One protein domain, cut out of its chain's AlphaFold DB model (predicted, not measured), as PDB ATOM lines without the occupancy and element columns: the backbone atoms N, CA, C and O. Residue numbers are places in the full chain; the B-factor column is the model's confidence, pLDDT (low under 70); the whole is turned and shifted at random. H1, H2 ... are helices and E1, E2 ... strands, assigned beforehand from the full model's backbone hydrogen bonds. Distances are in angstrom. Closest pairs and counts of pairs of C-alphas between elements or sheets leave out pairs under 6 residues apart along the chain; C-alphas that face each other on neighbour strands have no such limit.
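AT A GLANCE: This is residues 279 to 417 of the 1143 residues of an uncharacterized protein of Adhaeribacter soli (UniProt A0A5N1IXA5). With little regular structure, two twisted sheets stand partly face to face among long loops. Of 139 printed residues, 49 are in nine strands and one helix, mostly strand: E1 to E7, H1, E8, E9. Sheet E4-E1-E9-E6-E7 is mixed; E3-E2-E5-E8 is antiparallel. The whole is compact, with radius of gyration of the C-alphas 14.8 A and spans 44 by 39 by 26 A.

IN THESE COORDINATES: E1, residues 279 to 283, begins at C-alpha 279 (-20.297, 38.506, 38.362). E2 to E7 are residues 303 to 306, 313 to 315, 325 to 327, 337 to 344, 352 to 355 and 374 to 376. H1 is 377 to 380, E8 390 to 395. E9, 408 to 416, spans 26.3 A to C-alpha 416 (-34.043, 39.938, 20.267).

HOW THE PARTS SIT: E1 and E9 are parallel, N 281 and O 410 within hydrogen-bond range at 2.9 A. E5 and E8 are antiparallel, N 340 and O 392 likewise at 2.9 A. H1 only grazes the first sheet.

THE WHOLE: Links E1 to E2, E6 to E7 and E8 to E9 are long. pLDDT is under 70 at residues 363 to 371 and 399.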
ATOM      1  N   TYR A 279     -19.883  39.391  39.443       97.75
ATOM      2  CA  TYR A 279     -20.297  38.506  38.362       97.75
ATOM      3  C   TYR A 279     -21.168  39.260  37.355       97.75
ATOM      4  O   TYR A 279     -22.043  40.028  37.752       97.75
ATOM      5  N   LEU A 280     -20.946  39.021  36.064       97.56
ATOM      6  CA  LEU A 280     -21.767  39.528  34.966       97.56
ATOM      7  C   LEU A 280     -22.426  38.352  34.229       97.56
ATOM      8  O   LEU A 280     -21.783  37.650  33.440       97.56
ATOM      9  N   ASP A 281     -23.718  38.168  34.490       95.44
ATOM     10  CA  ASP A 281     -24.606  37.193  33.856       95.44
ATOM     11  C   ASP A 281     -25.454  37.891  32.783       95.44
ATOM     12  O   ASP A 281     -26.198  38.822  33.085       95.44
ATOM     13  N   ILE A 282     -25.337  37.467  31.524       96.00
ATOM     14  CA  ILE A 282     -26.109  38.016  30.409       96.00
ATOM     15  C   ILE A 282     -26.901  36.882  29.767       96.00
ATOM     16  O   ILE A 282     -26.318  35.903  29.302       96.00
ATOM     17  N   ARG A 283     -28.226  37.029  29.704       92.00
ATOM     18  CA  ARG A 283     -29.155  36.039  29.141       92.00
ATOM     19  C   ARG A 283     -29.762  36.491  27.818       92.00
ATOM     20  O   ARG A 283     -29.956  37.682  27.588       92.00
ATOM     21  N   SER A 284     -30.095  35.524  26.970       89.69
ATOM     22  CA  SER A 284     -30.874  35.700  25.734       89.69
ATOM     23  C   SER A 284     -32.385  35.578  25.986       89.69
ATOM     24  O   SER A 284     -32.827  35.180  27.065       89.69
ATOM     25  N   GLU A 285     -33.203  35.811  24.957       84.94
ATOM     26  CA  GLU A 285     -34.669  35.622  24.951       84.94
ATOM     27  C   GLU A 285     -35.134  34.177  25.197       84.94
ATOM     28  O   GLU A 285     -36.328  33.889  25.364       84.94
ATOM     29  N   THR A 286     -34.194  33.238  25.225       81.88
ATOM     30  CA  THR A 286     -34.463  31.827  25.500       81.88
ATOM     31  C   THR A 286     -34.203  31.436  26.958       81.88
ATOM     32  O   THR A 286     -34.675  30.376  27.363       81.88
ATOM     33  N   GLY A 287     -33.544  32.300  27.745       85.12
ATOM     34  CA  GLY A 287     -33.128  32.048  29.135       85.12
ATOM     35  C   GLY A 287     -31.693  31.515  29.279       85.12
ATOM     36  O   GLY A 287     -31.113  31.565  30.364       85.12
ATOM     37  N   PHE A 288     -31.084  31.057  28.182       89.12
ATOM     38  CA  PHE A 288     -29.673  30.657  28.139       89.12
ATOM     39  C   PHE A 288     -28.732  31.856  28.086       89.12
ATOM     40  O   PHE A 288     -29.148  32.964  27.725       89.12
ATOM     41  N   SER A 289     -27.461  31.620  28.406       93.75
ATOM     42  CA  SER A 289     -26.412  32.634  28.327       93.75
ATOM     43  C   SER A 289     -26.312  33.291  26.943       93.75
ATOM     44  O   SER A 289     -26.644  32.710  25.904       93.75
ATOM     45  N   TYR A 290     -25.847  34.538  26.938       93.31
ATOM     46  CA  TYR A 290     -25.822  35.461  25.804       93.31
ATOM     47  C   TYR A 290     -25.315  34.860  24.487       93.31
ATOM     48  O   TYR A 290     -25.905  35.121  23.445       93.31
ATOM     49  N   ASN A 291     -24.268  34.027  24.515       92.00
ATOM     50  CA  ASN A 291     -23.698  33.404  23.315       92.00
ATOM     51  C   ASN A 291     -23.835  31.869  23.304       92.00
ATOM     52  O   ASN A 291     -23.026  31.176  22.684       92.00
ATOM     53  N   PHE A 292     -24.854  31.316  23.971       92.50
ATOM     54  CA  PHE A 292     -25.099  29.870  24.018       92.50
ATOM     55  C   PHE A 292     -25.226  29.237  22.617       92.50
ATOM     56  O   PHE A 292     -24.612  28.200  22.338       92.50
ATOM     57  N   TYR A 293     -25.960  29.894  21.708       89.44
ATOM     58  CA  TYR A 293     -26.154  29.448  20.317       89.44
ATOM     59  C   TYR A 293     -25.007  29.832  19.374       89.44
ATOM     60  O   TYR A 293     -25.081  29.559  18.174       89.44
ATOM     61  N   GLN A 294     -23.948  30.450  19.904       89.19
ATOM     62  CA  GLN A 294     -22.752  30.866  19.173       89.19
ATOM     63  C   GLN A 294     -22.996  31.889  18.048       89.19
ATOM     64  O   GLN A 294     -22.088  32.137  17.256       89.19
ATOM     65  N   ASN A 295     -24.171  32.521  17.995       87.44
ATOM     66  CA  ASN A 295     -24.569  33.496  16.972       87.44
ATOM     67  C   ASN A 295     -23.857  34.856  17.093       87.44
ATOM     68  O   ASN A 295     -23.828  35.615  16.126       87.44
ATOM     69  N   TYR A 296     -23.219  35.139  18.232       90.25
ATOM     70  CA  TYR A 296     -22.384  36.330  18.429       90.25
ATOM     71  C   TYR A 296     -20.880  36.042  18.338       90.25
ATOM     72  O   TYR A 296     -20.073  36.958  18.500       90.25
ATOM     73  N   SER A 297     -20.486  34.788  18.091       85.75
ATOM     74  CA  SER A 297     -19.080  34.383  18.003       85.75
ATOM     75  C   SER A 297     -18.366  35.081  16.843       85.75
ATOM     76  O   SER A 297     -18.866  35.129  15.721       85.75
ATOM     77  N   ASP A 298     -17.173  35.605  17.111       81.69
ATOM     78  CA  ASP A 298     -16.339  36.311  16.139       81.69
ATOM     79  C   ASP A 298     -14.862  36.157  16.529       81.69
ATOM     80  O   ASP A 298     -14.545  36.051  17.716       81.69
ATOM     81  N   THR A 299     -13.948  36.181  15.556       81.56
ATOM     82  CA  THR A 299     -12.494  36.101  15.792       81.56
ATOM     83  C   THR A 299     -11.961  37.211  16.696       81.56
ATOM     84  O   THR A 299     -10.914  37.053  17.313       81.56
ATOM     85  N   SER A 300     -12.676  38.335  16.778       83.69
ATOM     86  CA  SER A 300     -12.323  39.484  17.617       83.69
ATOM     87  C   SER A 300     -13.039  39.509  18.977       83.69
ATOM     88  O   SER A 300     -12.901  40.482  19.710       83.69
ATOM     89  N   GLY A 301     -13.788  38.459  19.333       91.06
ATOM     90  CA  GLY A 301     -14.567  38.376  20.571       91.06
ATOM     91  C   GLY A 301     -16.028  38.813  20.410       91.06
ATOM     92  O   GLY A 301     -16.423  39.430  19.413       91.06
ATOM     93  N   ASN A 302     -16.846  38.480  21.409       94.50
ATOM     94  CA  ASN A 302     -18.306  38.651  21.399       94.50
ATOM     95  C   ASN A 302     -18.830  39.640  22.461       94.50
ATOM     96  O   ASN A 302     -20.013  39.987  22.434       94.50
ATOM     97  N   ILE A 303     -17.953  40.140  23.337       96.12
ATOM     98  CA  ILE A 303     -18.217  41.220  24.294       96.12
ATOM     99  C   ILE A 303     -16.987  42.129  24.392       96.12
ATOM    100  O   ILE A 303     -15.856  41.646  24.381       96.12
ATOM    101  N   LYS A 304     -17.183  43.445  24.513       95.69
ATOM    102  CA  LYS A 304     -16.135  44.345  25.012       95.69
ATOM    103  C   LYS A 304     -16.346  44.585  26.493       95.69
ATOM    104  O   LYS A 304     -17.483  44.784  26.907       95.69
ATOM    105  N   PHE A 305     -15.274  44.584  27.275       95.38
ATOM    106  CA  PHE A 305     -15.339  44.750  28.724       95.38
ATOM    107  C   PHE A 305     -14.263  45.721  29.210       95.38
ATOM    108  O   PHE A 305     -13.106  45.638  28.798       95.38
ATOM    109  N   GLY A 306     -14.652  46.642  30.083       94.25
ATOM    110  CA  GLY A 306     -13.797  47.653  30.699       94.25
ATOM    111  C   GLY A 306     -14.480  48.269  31.919       94.25
ATOM    112  O   GLY A 306     -15.370  47.668  32.523       94.25
ATOM    113  N   ASN A 307     -14.086  49.485  32.291       92.25
ATOM    114  CA  ASN A 307     -14.661  50.233  33.418       92.25
ATOM    115  C   ASN A 307     -14.506  51.753  33.205       92.25
ATOM    116  O   ASN A 307     -14.208  52.209  32.103       92.25
ATOM    117  N   SER A 308     -14.770  52.588  34.215       86.81
ATOM    118  CA  SER A 308     -14.625  54.053  34.072       86.81
ATOM    119  C   SER A 308     -13.203  54.526  33.764       86.81
ATOM    120  O   SER A 308     -13.055  55.628  33.246       86.81
ATOM    121  N   ILE A 309     -12.185  53.703  34.025       87.12
ATOM    122  CA  ILE A 309     -10.766  54.062  33.893       87.12
ATOM    123  C   ILE A 309     -10.119  53.362  32.690       87.12
ATOM    124  O   ILE A 309      -9.137  53.849  32.137       87.12
ATOM    125  N   THR A 310     -10.671  52.226  32.262       88.94
ATOM    126  CA  THR A 310     -10.142  51.409  31.162       88.94
ATOM    127  C   THR A 310     -11.111  51.377  29.988       88.94
ATOM    128  O   THR A 310     -12.310  51.154  30.154       88.94
ATOM    129  N   THR A 311     -10.583  51.584  28.783       91.00
ATOM    130  CA  THR A 311     -11.349  51.432  27.542       91.00
ATOM    131  C   THR A 311     -11.827  49.982  27.395       91.00
ATOM    132  O   THR A 311     -11.016  49.080  27.606       91.00
ATOM    133  N   PRO A 312     -13.096  49.731  27.017       93.25
ATOM    134  CA  PRO A 312     -13.589  48.376  26.786       93.25
ATOM    135  C   PRO A 312     -12.776  47.616  25.729       93.25
ATOM    136  O   PRO A 312     -12.652  48.064  24.587       93.25
ATOM    137  N   ILE A 313     -12.251  46.444  26.096       94.75
ATOM    138  CA  ILE A 313     -11.457  45.572  25.215       94.75
ATOM    139  C   ILE A 313     -12.308  44.381  24.786       94.75
ATOM    140  O   ILE A 313     -13.007  43.791  25.608       94.75
ATOM    141  N   ALA A 314     -12.250  44.033  23.499       94.94
ATOM    142  CA  ALA A 314     -12.981  42.900  22.948       94.94
ATOM    143  C   ALA A 314     -12.388  41.562  23.422       94.94
ATOM    144  O   ALA A 314     -11.177  41.356  23.368       94.94
ATOM    145  N   GLN A 315     -13.253  40.667  23.894       95.06
ATOM    146  CA  GLN A 315     -12.917  39.334  24.387       95.06
ATOM    147  C   GLN A 315     -14.116  38.381  24.252       95.06
ATOM    148  O   GLN A 315     -15.198  38.761  23.793       95.06
ATOM    149  N   ASN A 316     -13.926  37.123  24.642       95.50
ATOM    150  CA  ASN A 316     -15.023  36.171  24.765       95.50
ATOM    151  C   ASN A 316     -15.781  36.391  26.079       95.50
ATOM    152  O   ASN A 316     -15.186  36.652  27.122       95.50
ATOM    153  N   TYR A 317     -17.101  36.245  26.027       96.38
ATOM    154  CA  TYR A 317     -17.983  36.178  27.182       96.38
ATOM    155  C   TYR A 317     -17.790  34.834  27.888       96.38
ATOM    156  O   TYR A 317     -18.539  33.883  27.665       96.38
ATOM    157  N   GLU A 318     -16.725  34.740  28.679       95.81
ATOM    158  CA  GLU A 318     -16.404  33.547  29.452       95.81
ATOM    159  C   GLU A 318     -15.492  33.839  30.653       95.81
ATOM    160  O   GLU A 318     -14.702  34.782  30.648       95.81
ATOM    161  N   TRP A 319     -15.540  32.960  31.654       96.12
ATOM    162  CA  TRP A 319     -14.578  32.884  32.750       96.12
ATOM    163  C   TRP A 319     -14.011  31.472  32.768       96.12
ATOM    164  O   TRP A 319     -14.686  30.539  33.184       96.12
ATOM    165  N   SER A 320     -12.796  31.285  32.248       94.88
ATOM    166  CA  SER A 320     -12.212  29.947  32.028       94.88
ATOM    167  C   SER A 320     -13.127  29.025  31.199       94.88
ATOM    168  O   SER A 320     -13.308  27.847  31.495       94.88
ATOM    169  N   GLY A 321     -13.767  29.565  30.158       93.75
ATOM    170  CA  GLY A 321     -14.679  28.812  29.293       93.75
ATOM    171  C   GLY A 321     -16.068  28.541  29.878       93.75
ATOM    172  O   GLY A 321     -16.804  27.740  29.303       93.75
ATOM    173  N   TRP A 322     -16.417  29.122  31.026       96.81
ATOM    174  CA  TRP A 322     -17.756  29.072  31.620       96.81
ATOM    175  C   TRP A 322     -18.567  30.319  31.234       96.81
ATOM    176  O   TRP A 322     -17.964  31.385  31.149       96.81
ATOM    177  N   PRO A 323     -19.894  30.229  31.013       96.19
ATOM    178  CA  PRO A 323     -20.705  31.297  30.408       96.19
ATOM    179  C   PRO A 323     -21.074  32.426  31.391       96.19
ATOM    180  O   PRO A 323     -22.242  32.730  31.609       96.19
ATOM    181  N   ILE A 324     -20.069  33.026  32.021       97.06
ATOM    182  CA  ILE A 324     -20.182  34.140  32.965       97.06
ATOM    183  C   ILE A 324     -18.865  34.919  32.956       97.06
ATOM    184  O   ILE A 324     -17.819  34.325  32.716       97.06
ATOM    185  N   ILE A 325     -18.875  36.220  33.245       97.50
ATOM    186  CA  ILE A 325     -17.638  36.974  33.522       97.50
ATOM    187  C   ILE A 325     -17.537  37.207  35.029       97.50
ATOM    188  O   ILE A 325     -18.522  37.598  35.653       97.50
ATOM    189  N   ALA A 326     -16.352  37.003  35.606       96.94
ATOM    190  CA  ALA A 326     -16.058  37.305  37.005       96.94
ATOM    191  C   ALA A 326     -14.790  38.159  37.121       96.94
ATOM    192  O   ALA A 326     -13.813  37.926  36.407       96.94
ATOM    193  N   PHE A 327     -14.798  39.144  38.020       95.12
ATOM    194  CA  PHE A 327     -13.659  40.033  38.246       95.12
ATOM    195  C   PHE A 327     -13.615  40.553  39.686       95.12
ATOM    196  O   PHE A 327     -14.648  40.828  40.295       95.12
ATOM    197  N   ASP A 328     -12.397  40.727  40.207       93.31
ATOM    198  CA  ASP A 328     -12.164  41.008  41.633       93.31
ATOM    199  C   ASP A 328     -11.397  42.322  41.870       93.31
ATOM    200  O   ASP A 328     -11.239  42.763  43.009       93.31
ATOM    201  N   LEU A 329     -10.877  42.936  40.800       88.81
ATOM    202  CA  LEU A 329      -9.935  44.048  40.905       88.81
ATOM    203  C   LEU A 329     -10.614  45.323  41.433       88.81
ATOM    204  O   LEU A 329     -11.718  45.652  40.987       88.81
ATOM    205  N   PRO A 330      -9.954  46.060  42.347       90.62
ATOM    206  CA  PRO A 330     -10.434  47.355  42.802       90.62
ATOM    207  C   PRO A 330     -10.360  48.400  41.687       90.62
ATOM    208  O   PRO A 330      -9.635  48.247  40.701       90.62
ATOM    209  N   LEU A 331     -11.091  49.495  41.877       91.38
ATOM    210  CA  LEU A 331     -11.127  50.614  40.945       91.38
ATOM    211  C   LEU A 331     -10.523  51.863  41.596       91.38
ATOM    212  O   LEU A 331     -10.843  52.192  42.741       91.38
ATOM    213  N   LEU A 332      -9.667  52.574  40.857       90.31
ATOM    214  CA  LEU A 332      -9.070  53.833  41.307       90.31
ATOM    215  C   LEU A 332     -10.069  54.993  41.167       90.31
ATOM    216  O   LEU A 332     -10.067  55.713  40.172       90.31
ATOM    217  N   THR A 333     -10.958  55.169  42.141       86.94
ATOM    218  CA  THR A 333     -12.051  56.143  42.071       86.94
ATOM    219  C   THR A 333     -12.368  56.779  43.423       86.94
ATOM    220  O   THR A 333     -12.215  56.169  44.480       86.94
ATOM    221  N   ASN A 334     -12.873  58.013  43.377       85.25
ATOM    222  CA  ASN A 334     -13.458  58.698  44.534       85.25
ATOM    223  C   ASN A 334     -14.982  58.504  44.620       85.25
ATOM    224  O   ASN A 334     -15.601  58.951  45.585       85.25
ATOM    225  N   ALA A 335     -15.593  57.847  43.628       85.81
ATOM    226  CA  ALA A 335     -17.029  57.612  43.584       85.81
ATOM    227  C   ALA A 335     -17.474  56.555  44.607       85.81
ATOM    228  O   ALA A 335     -16.771  55.582  44.890       85.81
ATOM    229  N   GLU A 336     -18.691  56.712  45.128       84.25
ATOM    230  CA  GLU A 336     -19.326  55.781  46.080       84.25
ATOM    231  C   GLU A 336     -19.674  54.409  45.480       84.25
ATOM    232  O   GLU A 336     -20.032  53.482  46.204       84.25
ATOM    233  N   LYS A 337     -19.565  54.274  44.156       89.75
ATOM    234  CA  LYS A 337     -19.797  53.037  43.413       89.75
ATOM    235  C   LYS A 337     -18.636  52.781  42.457       89.75
ATOM    236  O   LYS A 337     -18.068  53.722  41.898       89.75
ATOM    237  N   ASN A 338     -18.319  51.507  42.252       92.88
ATOM    238  CA  ASN A 338     -17.497  51.073  41.125       92.88
ATOM    239  C   ASN A 338     -18.403  50.802  39.922       92.88
ATOM    240  O   ASN A 338     -19.626  50.747  40.062       92.88
ATOM    241  N   ASN A 339     -17.813  50.664  38.738       92.81
ATOM    242  CA  ASN A 339     -18.573  50.392  37.528       92.81
ATOM    243  C   ASN A 339     -17.843  49.450  36.571       92.81
ATOM    244  O   ASN A 339     -16.616  49.361  36.576       92.81
ATOM    245  N   ILE A 340     -18.620  48.828  35.693       94.44
ATOM    246  CA  ILE A 340     -18.147  48.194  34.464       94.44
ATOM    247  C   ILE A 340     -18.655  48.966  33.252       94.44
ATOM    248  O   ILE A 340     -19.663  49.672  33.323       94.44
ATOM    249  N   LYS A 341     -17.936  48.808  32.144       93.50
ATOM    250  CA  LYS A 341     -18.344  49.236  30.809       93.50
ATOM    251  C   LYS A 341     -18.377  48.035  29.893       93.50
ATOM    252  O   LYS A 341     -17.386  47.304  29.839       93.50
ATOM    253  N   ILE A 342     -19.474  47.849  29.171       95.25
ATOM    254  CA  ILE A 342     -19.586  46.764  28.199       95.25
ATOM    255  C   ILE A 342     -20.123  47.236  26.851       95.25
ATOM    256  O   ILE A 342     -20.913  48.175  26.784       95.25
ATOM    257  N   ASN A 343     -19.739  46.527  25.791       94.31
ATOM    258  CA  ASN A 343     -20.406  46.586  24.492       94.31
ATOM    259  C   ASN A 343     -20.770  45.161  24.068       94.31
ATOM    260  O   ASN A 343     -19.933  44.257  24.144       94.31
ATOM    261  N   LEU A 344     -21.996  44.970  23.596       95.25
ATOM    262  CA  LEU A 344     -22.496  43.692  23.092       95.25
ATOM    263  C   LEU A 344     -22.486  43.696  21.561       95.25
ATOM    264  O   LEU A 344     -22.519  44.754  20.930       95.25
ATOM    265  N   ARG A 345     -22.409  42.516  20.948       92.50
ATOM    266  CA  ARG A 345     -22.499  42.352  19.495       92.50
ATOM    267  C   ARG A 345     -23.930  42.564  19.021       92.50
ATOM    268  O   ARG A 345     -24.888  42.160  19.680       92.50
ATOM    269  N   ILE A 346     -24.060  43.142  17.831       90.88
ATOM    270  CA  ILE A 346     -25.351  43.299  17.151       90.88
ATOM    271  C   ILE A 346     -25.654  42.045  16.319       90.88
ATOM    272  O   ILE A 346     -26.639  41.366  16.590       90.88
ATOM    273  N   LYS A 347     -24.778  41.692  15.362       87.75
ATOM    274  CA  LYS A 347     -24.891  40.508  14.476       87.75
ATOM    275  C   LYS A 347     -26.332  40.275  13.980       87.75
ATOM    276  O   LYS A 347     -26.839  41.095  13.220       87.75
ATOM    277  N   ASP A 348     -26.981  39.175  14.366       86.31
ATOM    278  CA  ASP A 348     -28.334  38.824  13.920       86.31
ATOM    279  C   ASP A 348     -29.451  39.516  14.724       86.31
ATOM    280  O   ASP A 348     -30.605  39.514  14.286       86.31
ATOM    281  N   ASN A 349     -29.123  40.156  15.851       89.19
ATOM    282  CA  ASN A 349     -30.033  40.933  16.688       89.19
ATOM    283  C   ASN A 349     -30.008  42.421  16.300       89.19
ATOM    284  O   ASN A 349     -29.455  43.261  17.003       89.19
ATOM    285  N   ILE A 350     -30.621  42.752  15.162       87.56
ATOM    286  CA  ILE A 350     -30.632  44.120  14.602       87.56
ATOM    287  C   ILE A 350     -31.536  45.109  15.359       87.56
ATOM    288  O   ILE A 350     -31.457  46.316  15.138       87.56
ATOM    289  N   LYS A 351     -32.419  44.607  16.230       89.44
ATOM    290  CA  LYS A 351     -33.305  45.406  17.090       89.44
ATOM    291  C   LYS A 351     -33.206  44.914  18.535       89.44
ATOM    292  O   LYS A 351     -34.195  44.413  19.083       89.44
ATOM    293  N   PRO A 352     -32.029  45.047  19.162       91.62
ATOM    294  CA  PRO A 352     -31.838  44.575  20.512       91.62
ATOM    295  C   PRO A 352     -32.635  45.423  21.493       91.62
ATOM    296  O   PRO A 352     -32.903  46.608  21.271       91.62
ATOM    297  N   ILE A 353     -32.992  44.811  22.608       92.94
ATOM    298  CA  ILE A 353     -33.430  45.528  23.795       92.94
ATOM    299  C   ILE A 353     -32.749  44.910  25.004       92.94
ATOM    300  O   ILE A 353     -32.720  43.689  25.164       92.94
ATOM    301  N   LEU A 354     -32.166  45.767  25.831       94.25
ATOM    302  CA  LEU A 354     -31.525  45.360  27.066       94.25
ATOM    303  C   LEU A 354     -32.506  45.550  28.215       94.25
ATOM    304  O   LEU A 354     -33.065  46.637  28.364       94.25
ATOM    305  N   PHE A 355     -32.692  44.510  29.019       93.62
ATOM    306  CA  PHE A 355     -33.521  44.528  30.216       93.62
ATOM    307  C   PHE A 355     -32.712  44.121  31.449       93.62
ATOM    308  O   PHE A 355     -31.894  43.201  31.401       93.62
ATOM    309  N   PHE A 356     -32.971  44.787  32.567       90.19
ATOM    310  CA  PHE A 356     -32.428  44.457  33.882       90.19
ATOM    311  C   PHE A 356     -33.449  44.861  34.944       90.19
ATOM    312  O   PHE A 356     -34.137  45.876  34.823       90.19
ATOM    313  N   GLU A 357     -33.588  44.036  35.977       87.12
ATOM    314  CA  GLU A 357     -34.617  44.253  36.993       87.12
ATOM    315  C   GLU A 357     -34.245  45.398  37.947       87.12
ATOM    316  O   GLU A 357     -35.115  46.182  38.336       87.12
ATOM    317  N   ASP A 358     -32.961  45.517  38.285       85.56
ATOM    318  CA  ASP A 358     -32.434  46.521  39.206       85.56
ATOM    319  C   ASP A 358     -32.066  47.825  38.480       85.56
ATOM    320  O   ASP A 358     -30.989  47.949  37.892       85.56
ATOM    321  N   SER A 359     -32.945  48.829  38.550       80.44
ATOM    322  CA  SER A 359     -32.691  50.156  37.970       80.44
ATOM    323  C   SER A 359     -31.528  50.895  38.644       80.44
ATOM    324  O   SER A 359     -30.935  51.788  38.034       80.44
ATOM    325  N   SER A 360     -31.122  50.499  39.860       78.56
ATOM    326  CA  SER A 360     -30.029  51.142  40.601       78.56
ATOM    327  C   SER A 360     -28.635  50.883  40.012       78.56
ATOM    328  O   SER A 360     -27.666  51.561  40.393       78.56
ATOM    329  N   LEU A 361     -28.547  49.935  39.067       83.25
ATOM    330  CA  LEU A 361     -27.348  49.639  38.289       83.25
ATOM    331  C   LEU A 361     -26.965  50.779  37.337       83.25
ATOM    332  O   LEU A 361     -25.814  50.840  36.913       83.25
ATOM    333  N   LEU A 362     -27.879  51.690  36.998       78.88
ATOM    334  CA  LEU A 362     -27.579  52.853  36.167       78.88
ATOM    335  C   LEU A 362     -27.479  54.123  37.018       78.88
ATOM    336  O   LEU A 362     -28.316  54.393  37.874       78.88
ATOM    337  N   THR A 363     -26.481  54.962  36.742       62.53
ATOM    338  CA  THR A 363     -26.518  56.373  37.149       62.53
ATOM    339  C   THR A 363     -27.139  57.158  36.002       62.53
ATOM    340  O   THR A 363     -26.455  57.375  35.007       62.53
ATOM    341  N   ALA A 364     -28.431  57.490  36.114       51.66
ATOM    342  CA  ALA A 364     -29.187  58.401  35.244       51.66
ATOM    343  C   ALA A 364     -28.593  58.585  33.827       51.66
ATOM    344  O   ALA A 364     -27.959  59.596  33.536       51.66
ATOM    345  N   LEU A 365     -28.801  57.610  32.929       46.44
ATOM    346  CA  LEU A 365     -28.511  57.788  31.494       46.44
ATOM    347  C   LEU A 365     -29.394  58.885  30.862       46.44
ATOM    348  O   LEU A 365     -29.125  59.332  29.751       46.44
ATOM    349  N   ILE A 366     -30.447  59.311  31.568       46.31
ATOM    350  CA  ILE A 366     -31.389  60.358  31.183       46.31
ATOM    351  C   ILE A 366     -31.664  61.183  32.444       46.31
ATOM    352  O   ILE A 366     -32.048  60.623  33.469       46.31
ATOM    353  N   GLU A 367     -31.463  62.498  32.385       38.56
ATOM    354  CA  GLU A 367     -31.494  63.429  33.529       38.56
ATOM    355  C   GLU A 367     -32.818  63.505  34.326       38.56
ATOM    356  O   GLU A 367     -32.902  64.323  35.231       38.56
ATOM    357  N   ASN A 368     -33.848  62.686  34.068       42.47
ATOM    358  CA  ASN A 368     -35.150  62.819  34.744       42.47
ATOM    359  C   ASN A 368     -35.950  61.518  34.980       42.47
ATOM    360  O   ASN A 368     -37.120  61.622  35.339       42.47
ATOM    361  N   ASP A 369     -35.385  60.314  34.813       45.69
ATOM    362  CA  ASP A 369     -36.172  59.075  34.984       45.69
ATOM    363  C   ASP A 369     -35.418  58.006  35.798       45.69
ATOM    364  O   ASP A 369     -34.469  57.382  35.320       45.69
ATOM    365  N   LEU A 370     -35.801  57.841  37.070       49.34
ATOM    366  CA  LEU A 370     -35.146  56.947  38.042       49.34
ATOM    367  C   LEU A 370     -35.581  55.468  37.913       49.34
ATOM    368  O   LEU A 370     -35.017  54.615  38.597       49.34
ATOM    369  N   ASP A 371     -36.519  55.147  37.011       60.75
ATOM    370  CA  ASP A 371     -37.148  53.817  36.896       60.75
ATOM    371  C   ASP A 371     -36.876  53.089  35.560       60.75
ATOM    372  O   ASP A 371     -37.589  52.157  35.175       60.75
ATOM    373  N   ILE A 372     -35.812  53.461  34.843       75.44
ATOM    374  CA  ILE A 372     -35.451  52.818  33.570       75.44
ATOM    375  C   ILE A 372     -35.025  51.358  33.803       75.44
ATOM    376  O   ILE A 372     -33.971  51.089  34.376       75.44
ATOM    377  N   LYS A 373     -35.818  50.412  33.284       87.62
ATOM    378  CA  LYS A 373     -35.502  48.966  33.221       87.62
ATOM    379  C   LYS A 373     -35.153  48.478  31.812       87.62
ATOM    380  O   LYS A 373     -34.796  47.316  31.632       87.62
ATOM    381  N   PHE A 374     -35.291  49.349  30.808       90.81
ATOM    382  CA  PHE A 374     -35.140  49.022  29.393       90.81
ATOM    383  C   PHE A 374     -34.228  50.019  28.686       90.81
ATOM    384  O   PHE A 374     -34.389  51.227  28.835       90.81
ATOM    385  N   ILE A 375     -33.324  49.517  27.847       89.81
ATOM    386  CA  ILE A 375     -32.580  50.329  26.877       89.81
ATOM    387  C   ILE A 375     -32.872  49.750  25.497       89.81
ATOM    388  O   ILE A 375     -32.514  48.605  25.213       89.81
ATOM    389  N   ASP A 376     -33.573  50.507  24.654       89.56
ATOM    390  CA  ASP A 376     -33.968  50.034  23.327       89.56
ATOM    391  C   ASP A 376     -32.882  50.265  22.265       89.56
ATOM    392  O   ASP A 376     -31.931  51.024  22.462       89.56
ATOM    393  N   HIS A 377     -33.026  49.590  21.121       88.50
ATOM    394  CA  HIS A 377     -32.089  49.661  19.999       88.50
ATOM    395  C   HIS A 377     -31.685  51.080  19.567       88.50
ATOM    396  O   HIS A 377     -30.565  51.250  19.100       88.50
ATOM    397  N   THR A 378     -32.547  52.093  19.731       87.88
ATOM    398  CA  THR A 378     -32.237  53.479  19.338       87.88
ATOM    399  C   THR A 378     -31.171  54.110  20.230       87.88
ATOM    400  O   THR A 378     -30.414  54.961  19.773       87.88
ATOM    401  N   LEU A 379     -31.076  53.657  21.483       86.75
ATOM    402  CA  LEU A 379     -30.044  54.060  22.436       86.75
ATOM    403  C   LEU A 379     -28.874  53.068  22.468       86.75
ATOM    404  O   LEU A 379     -27.747  53.461  22.763       86.75
ATOM    405  N   LEU A 380     -29.119  51.788  22.163       89.94
ATOM    406  CA  LEU A 380     -28.077  50.759  22.139       89.94
ATOM    407  C   LEU A 380     -27.184  50.836  20.899       89.94
ATOM    408  O   LEU A 380     -26.014  50.489  21.004       89.94
ATOM    409  N   ILE A 381     -27.705  51.234  19.736       89.06
ATOM    410  CA  ILE A 381     -27.003  51.100  18.455       89.06
ATOM    411  C   ILE A 381     -26.702  52.472  17.844       89.06
ATOM    412  O   ILE A 381     -27.609  53.223  17.503       89.06
ATOM    413  N   ASN A 382     -25.417  52.751  17.607       80.44
ATOM    414  CA  ASN A 382     -24.955  53.821  16.708       80.44
ATOM    415  C   ASN A 382     -24.026  53.315  15.583       80.44
ATOM    416  O   ASN A 382     -23.606  54.097  14.731       80.44
ATOM    417  N   SER A 383     -23.679  52.026  15.605       81.25
ATOM    418  CA  SER A 383     -22.736  51.365  14.698       81.25
ATOM    419  C   SER A 383     -23.342  50.063  14.174       81.25
ATOM    420  O   SER A 383     -24.400  49.642  14.628       81.25
ATOM    421  N   THR A 384     -22.698  49.397  13.219       79.38
ATOM    422  CA  THR A 384     -23.227  48.147  12.645       79.38
ATOM    423  C   THR A 384     -22.821  46.885  13.404       79.38
ATOM    424  O   THR A 384     -23.403  45.831  13.160       79.38
ATOM    425  N   ASP A 385     -21.840  46.960  14.307       88.31
ATOM    426  CA  ASP A 385     -21.195  45.760  14.856       88.31
ATOM    427  C   ASP A 385     -21.314  45.625  16.382       88.31
ATOM    428  O   ASP A 385     -21.574  44.536  16.902       88.31
ATOM    429  N   TRP A 386     -21.185  46.742  17.098       92.56
ATOM    430  CA  TRP A 386     -21.213  46.796  18.559       92.56
ATOM    431  C   TRP A 386     -22.256  47.792  19.051       92.56
ATOM    432  O   TRP A 386     -22.480  48.832  18.425       92.56
ATOM    433  N   THR A 387     -22.841  47.506  20.212       94.19
ATOM    434  CA  THR A 387     -23.619  48.502  20.947       94.19
ATOM    435  C   THR A 387     -22.732  49.659  21.416       94.19
ATOM    436  O   THR A 387     -21.508  49.531  21.522       94.19
ATOM    437  N   ASN A 388     -23.367  50.767  21.785       91.31
ATOM    438  CA  ASN A 388     -22.777  51.840  22.581       91.31
ATOM    439  C   ASN A 388     -22.203  51.318  23.904       91.31
ATOM    440  O   ASN A 388     -22.529  50.208  24.335       91.31
ATOM    441  N   ASP A 389     -21.360  52.132  24.541       89.81
ATOM    442  CA  ASP A 389     -20.831  51.853  25.876       89.81
ATOM    443  C   ASP A 389     -21.975  51.813  26.894       89.81
ATOM    444  O   ASP A 389     -22.668  52.807  27.122       89.81
ATOM    445  N   LEU A 390     -22.149  50.659  27.533       90.31
ATOM    446  CA  LEU A 390     -23.135  50.444  28.585       90.31
ATOM    447  C   LEU A 390     -22.426  50.456  29.937       90.31
ATOM    448  O   LEU A 390     -21.573  49.606  30.199       90.31
ATOM    449  N   ASN A 391     -22.770  51.422  30.789       89.75
ATOM    450  CA  ASN A 391     -22.148  51.615  32.099       89.75
ATOM    451  C   ASN A 391     -23.044  51.054  33.207       89.75
ATOM    452  O   ASN A 391     -24.140  51.572  33.400       89.75
ATOM    453  N   PHE A 392     -22.560  50.074  33.976       91.44
ATOM    454  CA  PHE A 392     -23.281  49.524  35.133       91.44
ATOM    455  C   PHE A 392     -22.500  49.736  36.420       91.44
ATOM    456  O   PHE A 392     -21.299  49.472  36.460       91.44
ATOM    457  N   PHE A 393     -23.182  50.188  37.466       91.25
ATOM    458  CA  PHE A 393     -22.614  50.595  38.744       91.25
ATOM    459  C   PHE A 393     -23.029  49.649  39.863       91.25
ATOM    460  O   PHE A 393     -24.162  49.183  39.913       91.25
ATOM    461  N   PHE A 394     -22.123  49.419  40.805       92.19
ATOM    462  CA  PHE A 394     -22.343  48.546  41.954       92.19
ATOM    463  C   PHE A 394     -21.545  49.040  43.175       92.19
ATOM    464  O   PHE A 394     -20.602  49.830  43.027       92.19
ATOM    465  N   PRO A 395     -21.924  48.631  44.398       92.69
ATOM    466  CA  PRO A 395     -21.304  49.126  45.627       92.69
ATOM    467  C   PRO A 395     -19.799  48.828  45.736       92.69
ATOM    468  O   PRO A 395     -19.313  47.786  45.289       92.69
ATOM    469  N   ASN A 396     -19.064  49.727  46.396       92.69
ATOM    470  CA  ASN A 396     -17.654  49.544  46.743       92.69
ATOM    471  C   ASN A 396     -17.401  49.776  48.245       92.69
ATOM    472  O   ASN A 396     -18.218  50.365  48.955       92.69
ATOM    473  N   ALA A 397     -16.270  49.283  48.748       85.56
ATOM    474  CA  ALA A 397     -15.816  49.547  50.108       85.56
ATOM    475  C   ALA A 397     -15.142  50.934  50.145       85.56
ATOM    476  O   ALA A 397     -14.000  51.087  49.715       85.56
ATOM    477  N   GLY A 398     -15.871  51.955  50.604       70.88
ATOM    478  CA  GLY A 398     -15.567  53.386  50.436       70.88
ATOM    479  C   GLY A 398     -14.365  53.985  51.191       70.88
ATOM    480  O   GLY A 398     -14.467  55.119  51.654       70.88
ATOM    481  N   LEU A 399     -13.231  53.286  51.320       65.81
ATOM    482  CA  LEU A 399     -12.000  53.822  51.925       65.81
ATOM    483  C   LEU A 399     -10.894  54.020  50.873       65.81
ATOM    484  O   LEU A 399     -10.572  53.104  50.122       65.81
ATOM    485  N   GLY A 400     -10.272  55.207  50.862       70.38
ATOM    486  CA  GLY A 400      -9.155  55.545  49.968       70.38
ATOM    487  C   GLY A 400      -9.543  55.760  48.496       70.38
ATOM    488  O   GLY A 400     -10.722  55.816  48.143       70.38
ATOM    489  N   THR A 401      -8.526  55.913  47.639       73.75
ATOM    490  CA  THR A 401      -8.683  56.042  46.176       73.75
ATOM    491  C   THR A 401      -8.741  54.688  45.473       73.75
ATOM    492  O   THR A 401      -9.270  54.616  44.377       73.75
ATOM    493  N   ASN A 402      -8.235  53.613  46.089       86.81
ATOM    494  CA  ASN A 402      -8.297  52.251  45.558       86.81
ATOM    495  C   ASN A 402      -9.470  51.490  46.188       86.81
ATOM    496  O   ASN A 402      -9.312  50.830  47.217       86.81
ATOM    497  N   ARG A 403     -10.663  51.625  45.603       89.56
ATOM    498  CA  ARG A 403     -11.902  51.122  46.204       89.56
ATOM    499  C   ARG A 403     -12.174  49.689  45.767       89.56
ATOM    500  O   ARG A 403     -12.445  49.428  44.594       89.56
ATOM    501  N   ASN A 404     -12.118  48.763  46.724       92.56
ATOM    502  CA  ASN A 404     -12.463  47.358  46.501       92.56
ATOM    503  C   ASN A 404     -13.947  47.213  46.165       92.56
ATOM    504  O   ASN A 404     -14.791  47.869  46.776       92.56
ATOM    505  N   ASN A 405     -14.268  46.310  45.243       94.25
ATOM    506  CA  ASN A 405     -15.654  45.938  44.983       94.25
ATOM    507  C   ASN A 405     -16.242  45.263  46.226       94.25
ATOM    508  O   ASN A 405     -15.548  44.530  46.935       94.25
ATOM    509  N   ILE A 406     -17.532  45.450  46.456       94.81
ATOM    510  CA  ILE A 406     -18.292  44.520  47.290       94.81
ATOM    511  C   ILE A 406     -18.749  43.397  46.366       94.81
ATOM    512  O   ILE A 406     -19.136  43.679  45.233       94.81
ATOM    513  N   ALA A 407     -18.649  42.139  46.808       96.88
ATOM    514  CA  ALA A 407     -19.105  41.013  46.000       96.88
ATOM    515  C   ALA A 407     -20.540  41.259  45.513       96.88
ATOM    516  O   ALA A 407     -21.393  41.662  46.299       96.88
ATOM    517  N   TYR A 408     -20.802  41.079  44.221       95.88
ATOM    518  CA  TYR A 408     -22.066  41.516  43.624       95.88
ATOM    519  C   TYR A 408     -22.417  40.698  42.383       95.88
ATOM    520  O   TYR A 408     -21.551  40.047  41.796       95.88
ATOM    521  N   TYR A 409     -23.682  40.733  41.973       95.50
ATOM    522  CA  TYR A 409     -24.169  39.978  40.822       95.50
ATOM    523  C   TYR A 409     -24.975  40.884  39.893       95.50
ATOM    524  O   TYR A 409     -26.034  41.383  40.258       95.50
ATOM    525  N   ILE A 410     -24.465  41.107  38.684       95.44
ATOM    526  CA  ILE A 410     -25.106  41.921  37.653       95.44
ATOM    527  C   ILE A 410     -25.749  40.966  36.656       95.44
ATOM    528  O   ILE A 410     -25.042  40.273  35.924       95.44
ATOM    529  N   LYS A 411     -27.086  40.938  36.623       92.56
ATOM    530  CA  LYS A 411     -27.852  40.134  35.667       92.56
ATOM    531  C   LYS A 411     -28.525  41.016  34.623       92.56
ATOM    532  O   LYS A 411     -29.330  41.881  34.961       92.56
ATOM    533  N   LEU A 412     -28.220  40.763  33.357       94.56
ATOM    534  CA  LEU A 412     -28.757  41.474  32.203       94.56
ATOM    535  C   LEU A 412     -29.463  40.493  31.263       94.56
ATOM    536  O   LEU A 412     -29.076  39.332  31.144       94.56
ATOM    537  N   HIS A 413     -30.459  40.979  30.538       94.31
ATOM    538  CA  HIS A 413     -31.104  40.246  29.458       94.31
ATOM    539  C   HIS A 413     -30.954  41.028  28.160       94.31
ATOM    540  O   HIS A 413     -31.444  42.149  28.046       94.31
ATOM    541  N   TYR A 414     -30.269  40.441  27.184       94.81
ATOM    542  CA  TYR A 414     -30.083  41.009  25.857       94.81
ATOM    543  C   TYR A 414     -31.022  40.305  24.886       94.81
ATOM    544  O   TYR A 414     -30.719  39.239  24.351       94.81
ATOM    545  N   PHE A 415     -32.207  40.884  24.720       92.69
ATOM    546  CA  PHE A 415     -33.292  40.262  23.983       92.69
ATOM    547  C   PHE A 415     -33.304  40.668  22.515       92.69
ATOM    548  O   PHE A 415     -33.010  41.813  22.152       92.69
ATOM    549  N   LYS A 416     -33.729  39.724  21.677       88.06
ATOM    550  CA  LYS A 416     -34.043  39.938  20.267       88.06
ATOM    551  C   LYS A 416     -35.531  40.240  20.076       88.06
ATOM    552  O   LYS A 416     -36.384  39.477  20.521       88.06
ATOM    553  N   GLN A 417     -35.852  41.357  19.418       84.81
ATOM    554  CA  GLN A 417     -37.248  41.742  19.136       84.81
ATOM    555  C   GLN A 417     -37.787  41.149  17.831       84.81
ATOM    556  O   GLN A 417     -38.969  40.816  17.752       84.81
TER     557      GLN A 417